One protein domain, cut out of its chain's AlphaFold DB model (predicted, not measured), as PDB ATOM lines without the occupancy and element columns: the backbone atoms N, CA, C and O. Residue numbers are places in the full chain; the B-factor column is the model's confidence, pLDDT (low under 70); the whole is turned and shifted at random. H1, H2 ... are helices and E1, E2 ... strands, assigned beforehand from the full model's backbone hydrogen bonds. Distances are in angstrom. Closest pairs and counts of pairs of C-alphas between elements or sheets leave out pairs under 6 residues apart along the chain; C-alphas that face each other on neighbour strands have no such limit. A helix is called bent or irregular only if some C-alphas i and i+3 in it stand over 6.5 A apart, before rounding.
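Overview. This is residues 4 to 53 of the 64 residues of an uncharacterized protein of Cupriavidus campinensis (UniProt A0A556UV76). The printed part makes an open U: a strand hairpin, E1 and E2, lies at one end, and two helices extend from it as separate arms, the short H1 on one side and the long H2 on the other, with a gap between them. The 50 printed residues hold two named helices and two named strands, in the order H1, E1, E2, H2, and the class is mixed, helices and strands. The sheet has the order E1 - E2 and is antiparallel. The whole is only just loose, close to compact, with a radius of gyration of the C-alphas of 12.1 A, and its outline is elongated, with spans of 37 by 24 by 20 A.

Arrangement. Start at the first printed residue with H1, residues 4 to 11; a tight link of 4 residues leads from it to E1, residues 16 to 21. Past a tight link of 2 residues comes E2, residues 24 to 28, and E1 and E2 form a hairpin. These neighbour strands are antiparallel, with 147 degrees between their N-to-C directions. Look at C-alphas 17 and 27, which face each other at 4.6 A; beside them N 18 and O 26 are within hydrogen-bond range at 2.8 A, as are N 26 and O 18 at 2.8 A. From E2 a short link of 8 residues leads to H2, residues 37 to 53. H1 is apart from H2 and from E2, and E1 is apart from H2. In both H1 and H2 every O i to N i+4 pair is within hydrogen-bond range.

Along the chain. Find C-alpha 4 at (200.298, 158.163, 103.376); from there H1 runs 10.7 A to C-alpha 11. E1 begins at C-alpha 16, at (187.511, 152.999, 91.890), and runs 15.6 A to Gly 21. E2 comes back from Gln 24 to Ile 28, a length of 12.9 A. H2, the longest helix, starts at Leu 37 and runs 24.0 A to C-alpha 53 at (191.425, 175.592, 103.959). Neither helix is bent or irregular.

Size, cuts and confidence. The two C-alphas farthest apart are those of Arg 22 and Arg 53, 38.5 A; the first and last printed C-alphas, of Ala 4 and Arg 53, are 19.6 A apart. The printed part has no cut, and none of its links is long. In the B-factor column you will find a mean pLDDT of the printed part of 82.7; the model's confidence is low, under 70, at residues 50 to 53, which belong to H2.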
ATOM      1  N   ALA A   4     201.280 158.672 102.423       79.31
ATOM      2  CA  ALA A   4     200.298 158.163 103.376       79.31
ATOM      3  C   ALA A   4     199.020 159.020 103.414       79.31
ATOM      4  O   ALA A   4     197.915 158.480 103.394       79.31
ATOM      5  N   GLU A   5     199.158 160.350 103.403       76.94
ATOM      6  CA  GLU A   5     198.019 161.279 103.339       76.94
ATOM      7  C   GLU A   5     197.248 161.129 102.024       76.94
ATOM      8  O   GLU A   5     196.019 161.128 102.018       76.94
ATOM      9  N   PHE A   6     197.960 160.942 100.910       76.00
ATOM     10  CA  PHE A   6     197.341 160.695  99.613       76.00
ATOM     11  C   PHE A   6     196.568 159.369  99.580       76.00
ATOM     12  O   PHE A   6     195.444 159.322  99.079       76.00
ATOM     13  N   LEU A   7     197.135 158.293 100.131       77.44
ATOM     14  CA  LEU A   7     196.471 156.991 100.212       77.44
ATOM     15  C   LEU A   7     195.235 157.033 101.119       77.44
ATOM     16  O   LEU A   7     194.190 156.498 100.741       77.44
ATOM     17  N   ALA A   8     195.319 157.714 102.266       79.75
ATOM     18  CA  ALA A   8     194.180 157.932 103.155       79.75
ATOM     19  C   ALA A   8     193.073 158.742 102.463       79.75
ATOM     20  O   ALA A   8     191.900 158.382 102.540       79.75
ATOM     21  N   LEU A   9     193.444 159.786 101.715       76.38
ATOM     22  CA  LEU A   9     192.506 160.582 100.933       76.38
ATOM     23  C   LEU A   9     191.823 159.751  99.845       76.38
ATOM     24  O   LEU A   9     190.599 159.762  99.731       76.38
ATOM     25  N   LYS A  10     192.602 158.985  99.079       77.38
ATOM     26  CA  LYS A  10     192.103 158.104  98.021       77.38
ATOM     27  C   LYS A  10     191.092 157.085  98.553       77.38
ATOM     28  O   LYS A  10     190.134 156.772  97.854       77.38
ATOM     29  N   ALA A  11     191.265 156.599  99.784       79.44
ATOM     30  CA  ALA A  11     190.319 155.682 100.421       79.44
ATOM     31  C   ALA A  11     188.935 156.310 100.692       79.44
ATOM     32  O   ALA A  11     187.955 155.583 100.835       79.44
ATOM     33  N   THR A  12     188.830 157.644 100.729       79.06
ATOM     34  CA  THR A  12     187.546 158.355 100.890       79.06
ATOM     35  C   THR A  12     186.771 158.518  99.585       79.06
ATOM     36  O   THR A  12     185.605 158.916  99.604       79.06
ATOM     37  N   PHE A  13     187.396 158.227  98.441       84.38
ATOM     38  CA  PHE A  13     186.772 158.438  97.145       84.38
ATOM     39  C   PHE A  13     185.608 157.456  96.944       84.38
ATOM     40  O   PHE A  13     185.750 156.262  97.211       84.38
ATOM     41  N   PRO A  14     184.446 157.916  96.447       84.12
ATOM     42  CA  PRO A  14     183.276 157.060  96.257       84.12
ATOM     43  C   PRO A  14     183.394 156.138  95.032       84.12
ATOM     44  O   PRO A  14     182.432 155.456  94.694       84.12
ATOM     45  N   TRP A  15     184.552 156.096  94.374       88.44
ATOM     46  CA  TRP A  15     184.789 155.402  93.111       88.44
ATOM     47  C   TRP A  15     186.137 154.683  93.088       88.44
ATOM     48  O   TRP A  15     187.040 154.959  93.881       88.44
ATOM     49  N   ARG A  16     186.291 153.773  92.128       87.69
ATOM     50  CA  ARG A  16     187.511 152.999  91.890       87.69
ATOM     51  C   ARG A  16     188.022 153.194  90.468       87.69
ATOM     52  O   ARG A  16     187.245 153.362  89.536       87.69
ATOM     53  N   MET A  17     189.337 153.104  90.301       87.81
ATOM     54  CA  MET A  17     189.963 153.035  88.981       87.81
ATOM     55  C   MET A  17     190.083 151.578  88.540       87.81
ATOM     56  O   MET A  17     190.538 150.731  89.309       87.81
ATOM     57  N   VAL A  18     189.714 151.295  87.298       88.81
ATOM     58  CA  VAL A  18     189.869 149.985  86.662       88.81
ATOM     59  C   VAL A  18     190.618 150.121  85.345       88.81
ATOM     60  O   VAL A  18     190.371 151.039  84.567       88.81
ATOM     61  N   SER A  19     191.530 149.188  85.084       88.69
ATOM     62  CA  SER A  19     192.185 149.073  83.781       88.69
ATOM     63  C   SER A  19     191.246 148.388  82.798       88.69
ATOM     64  O   SER A  19     190.716 147.320  83.099       88.69
ATOM     65  N   VAL A  20     191.052 148.991  81.626       88.75
ATOM     66  CA  VAL A  20     190.209 148.439  80.549       88.75
ATOM     67  C   VAL A  20     191.024 147.959  79.343       88.75
ATOM     68  O   VAL A  20     190.472 147.648  78.291       88.75
ATOM     69  N   GLY A  21     192.345 147.841  79.510       87.81
ATOM     70  CA  GLY A  21     193.281 147.405  78.472       87.81
ATOM     71  C   GLY A  21     193.910 148.567  77.698       87.81
ATOM     72  O   GLY A  21     193.473 149.709  77.788       87.81
ATOM     73  N   ARG A  22     194.997 148.287  76.961       86.31
ATOM     74  CA  ARG A  22     195.756 149.279  76.158       86.31
ATOM     75  C   ARG A  22     196.208 150.530  76.937       86.31
ATOM     76  O   ARG A  22     196.321 151.607  76.364       86.31
ATOM     77  N   GLY A  23     196.446 150.394  78.242       86.25
ATOM     78  CA  GLY A  23     196.824 151.513  79.114       86.25
ATOM     79  C   GLY A  23     195.677 152.471  79.455       86.25
ATOM     80  O   GLY A  23     195.919 153.499  80.078       86.25
ATOM     81  N   GLN A  24     194.438 152.152  79.075       84.62
ATOM     82  CA  GLN A  24     193.273 152.952  79.429       84.62
ATOM     83  C   GLN A  24     192.786 152.608  80.837       84.62
ATOM     84  O   GLN A  24     192.662 151.437  81.212       84.62
ATOM     85  N   LEU A  25     192.476 153.652  81.599       85.69
ATOM     86  CA  LEU A  25     191.847 153.572  82.909       85.69
ATOM     87  C   LEU A  25     190.433 154.140  82.811       85.69
ATOM     88  O   LEU A  25     190.228 155.178  82.184       85.69
ATOM     89  N   LYS A  26     189.477 153.477  83.457       88.75
ATOM     90  CA  LYS A  26     188.141 154.016  83.717       88.75
ATOM     91  C   LYS A  26     187.949 154.243  85.202       88.75
ATOM     92  O   LYS A  26     188.470 153.486  86.023       88.75
ATOM     93  N   VAL A  27     187.176 155.266  85.533       89.56
ATOM     94  CA  VAL A  27     186.713 155.520  86.894       89.56
ATOM     95  C   VAL A  27     185.279 155.026  86.976       89.56
ATOM     96  O   VAL A  27     184.455 155.386  86.141       89.56
ATOM     97  N   ILE A  28     185.005 154.154  87.938       92.06
ATOM     98  CA  ILE A  28     183.699 153.524  88.106       92.06
ATOM     99  C   ILE A  28     183.213 153.768  89.531       92.06
ATOM    100  O   ILE A  28     183.988 153.606  90.479       92.06
ATOM    101  N   ASP A  29     181.952 154.161  89.678       90.75
ATOM    102  CA  ASP A  29     181.310 154.352  90.976       90.75
ATOM    103  C   ASP A  29     180.942 153.016  91.659       90.75
ATOM    104  O   ASP A  29     181.374 151.929  91.256       90.75
ATOM    105  N   ARG A  30     180.181 153.096  92.755       87.06
ATOM    106  CA  ARG A  30     179.742 151.922  93.526       87.06
ATOM    107  C   ARG A  30     178.690 151.086  92.802       87.06
ATOM    108  O   ARG A  30     178.621 149.887  93.060       87.06
ATOM    109  N   ASP A  31     177.930 151.699  91.905       90.44
ATOM    110  CA  ASP A  31     176.856 151.069  91.139       90.44
ATOM    111  C   ASP A  31     177.371 150.457  89.825       90.44
ATOM    112  O   ASP A  31     176.634 149.786  89.104       90.44
ATOM    113  N   GLY A  32     178.663 150.628  89.527       89.06
ATOM    114  CA  GLY A  32     179.283 150.105  88.315       89.06
ATOM    115  C   GLY A  32     179.204 151.065  87.128       89.06
ATOM    116  O   GLY A  32     179.578 150.677  86.020       89.06
ATOM    117  N   MET A  33     178.762 152.303  87.349       91.88
ATOM    118  CA  MET A  33     178.624 153.318  86.312       91.88
ATOM    119  C   MET A  33     179.939 154.066  86.105       91.88
ATOM    120  O   MET A  33     180.691 154.331  87.046       91.88
ATOM    121  N   GLU A  34     180.232 154.398  84.848       92.00
ATOM    122  CA  GLU A  34     181.398 155.209  84.512       92.00
ATOM    123  C   GLU A  34     181.195 156.638  85.018       92.00
ATOM    124  O   GLU A  34     180.197 157.289  84.716       92.00
ATOM    125  N   VAL A  35     182.160 157.109  85.798       90.44
ATOM    126  CA  VAL A  35     182.189 158.473  86.310       90.44
ATOM    127  C   VAL A  35     182.746 159.364  85.213       90.44
ATOM    128  O   VAL A  35     183.878 159.173  84.763       90.44
ATOM    129  N   ASP A  36     181.972 160.359  84.798       88.69
ATOM    130  CA  ASP A  36     182.438 161.331  83.823       88.69
ATOM    131  C   ASP A  36     183.509 162.269  84.420       88.69
ATOM    132  O   ASP A  36     183.581 162.520  85.628       88.69
ATOM    133  N   LEU A  37     184.362 162.811  83.550       83.06
ATOM    134  CA  LEU A  37     185.488 163.655  83.962       83.06
ATOM    135  C   LEU A  37     185.055 164.964  84.642       83.06
ATOM    136  O   LEU A  37     185.827 165.503  85.434       83.06
ATOM    137  N   ILE A  38     183.851 165.475  84.356       87.44
ATOM    138  CA  ILE A  38     183.340 166.716  84.950       87.44
ATOM    139  C   ILE A  38     182.974 166.453  86.411       87.44
ATOM    140  O   ILE A  38     183.464 167.155  87.297       87.44
ATOM    141  N   SER A  39     182.200 165.398  86.672       85.38
ATOM    142  CA  SER A  39     181.861 164.942  88.026       85.38
ATOM    143  C   SER A  39     183.117 164.614  88.840       85.38
ATOM    144  O   SER A  39     183.231 164.995  90.009       85.38
ATOM    145  N   MET A  40     184.110 163.975  88.206       84.88
ATOM    146  CA  MET A  40     185.420 163.730  88.810       84.88
ATOM    147  C   MET A  40     186.140 165.027  89.194       84.88
ATOM    148  O   MET A  40     186.619 165.157  90.322       84.88
ATOM    149  N   GLY A  41     186.196 165.992  88.275       83.81
ATOM    150  CA  GLY A  41     186.826 167.291  88.500       83.81
ATOM    151  C   GLY A  41     186.186 168.062  89.654       83.81
ATOM    152  O   GLY A  41     186.896 168.502  90.557       83.81
ATOM    153  N   GLN A  42     184.854 168.150  89.682       86.25
ATOM    154  CA  GLN A  42     184.112 168.849  90.739       86.25
ATOM    155  C   GLN A  42     184.340 168.231  92.122       86.25
ATOM    156  O   GLN A  42     184.518 168.946  93.110       86.25
ATOM    157  N   PHE A  43     184.366 166.901  92.217       84.19
ATOM    158  CA  PHE A  43     184.666 166.224  93.476       84.19
ATOM    159  C   PHE A  43     186.091 166.526  93.953       84.19
ATOM    160  O   PHE A  43     186.295 166.874  95.117       84.19
ATOM    161  N   LEU A  44     187.079 166.423  93.056       82.38
ATOM    162  CA  LEU A  44     188.471 166.713  93.391       82.38
ATOM    163  C   LEU A  44     188.643 168.168  93.833       82.38
ATOM    164  O   LEU A  44     189.330 168.418  94.820       82.38
ATOM    165  N   GLU A  45     187.980 169.116  93.174       84.00
ATOM    166  CA  GLU A  45     187.968 170.527  93.567       84.00
ATOM    167  C   GLU A  45     187.383 170.728  94.974       84.00
ATOM    168  O   GLU A  45     187.983 171.410  95.808       84.00
ATOM    169  N   GLN A  46     186.255 170.089  95.297       82.00
ATOM    170  CA  GLN A  46     185.664 170.182  96.636       82.00
ATOM    171  C   GLN A  46     186.581 169.610  97.720       82.00
ATOM    172  O   GLN A  46     186.735 170.202  98.792       82.00
ATOM    173  N   VAL A  47     187.181 168.452  97.455       75.56
ATOM    174  CA  VAL A  47     188.058 167.764  98.405       75.56
ATOM    175  C   VAL A  47     189.353 168.550  98.611       75.56
ATOM    176  O   VAL A  47     189.752 168.795  99.748       75.56
ATOM    177  N   THR A  48     189.973 169.027  97.533       73.50
ATOM    178  CA  THR A  48     191.208 169.822  97.600       73.50
ATOM    179  C   THR A  48     190.983 171.203  98.209       73.50
ATOM    180  O   THR A  48     191.809 171.642  99.004       73.50
ATOM    181  N   THR A  49     189.841 171.854  97.958       74.38
ATOM    182  CA  THR A  49     189.481 173.131  98.603       74.38
ATOM    183  C   THR A  49     189.308 172.970 100.113       74.38
ATOM    184  O   THR A  49     189.751 173.821 100.887       74.38
ATOM    185  N   LYS A  50     188.689 171.868 100.562       63.16
ATOM    186  CA  LYS A  50     188.567 171.562 101.996       63.16
ATOM    187  C   LYS A  50     189.934 171.330 102.639       63.16
ATOM    188  O   LYS A  50     190.172 171.860 103.718       63.16
ATOM    189  N   ILE A  51     190.836 170.618 101.961       63.41
ATOM    190  CA  ILE A  51     192.208 170.383 102.441       63.41
ATOM    191  C   ILE A  51     193.006 171.693 102.487       63.41
ATOM    192  O   ILE A  51     193.639 171.988 103.496       63.41
ATOM    193  N   ALA A  52     192.937 172.519 101.440       60.94
ATOM    194  CA  ALA A  52     193.656 173.792 101.367       60.94
ATOM    195  C   ALA A  52     193.222 174.779 102.462       60.94
ATOM    196  O   ALA A  52     194.050 175.510 102.994       60.94
ATOM    197  N   ARG A  53     191.939 174.773 102.846       59.78
ATOM    198  CA  ARG A  53     191.425 175.592 103.959       59.78
ATOM    199  C   ARG A  53     191.846 175.092 105.343       59.78
ATOM    200  O   ARG A  53     191.784 175.864 106.292       59.78
TER     201      ARG A  53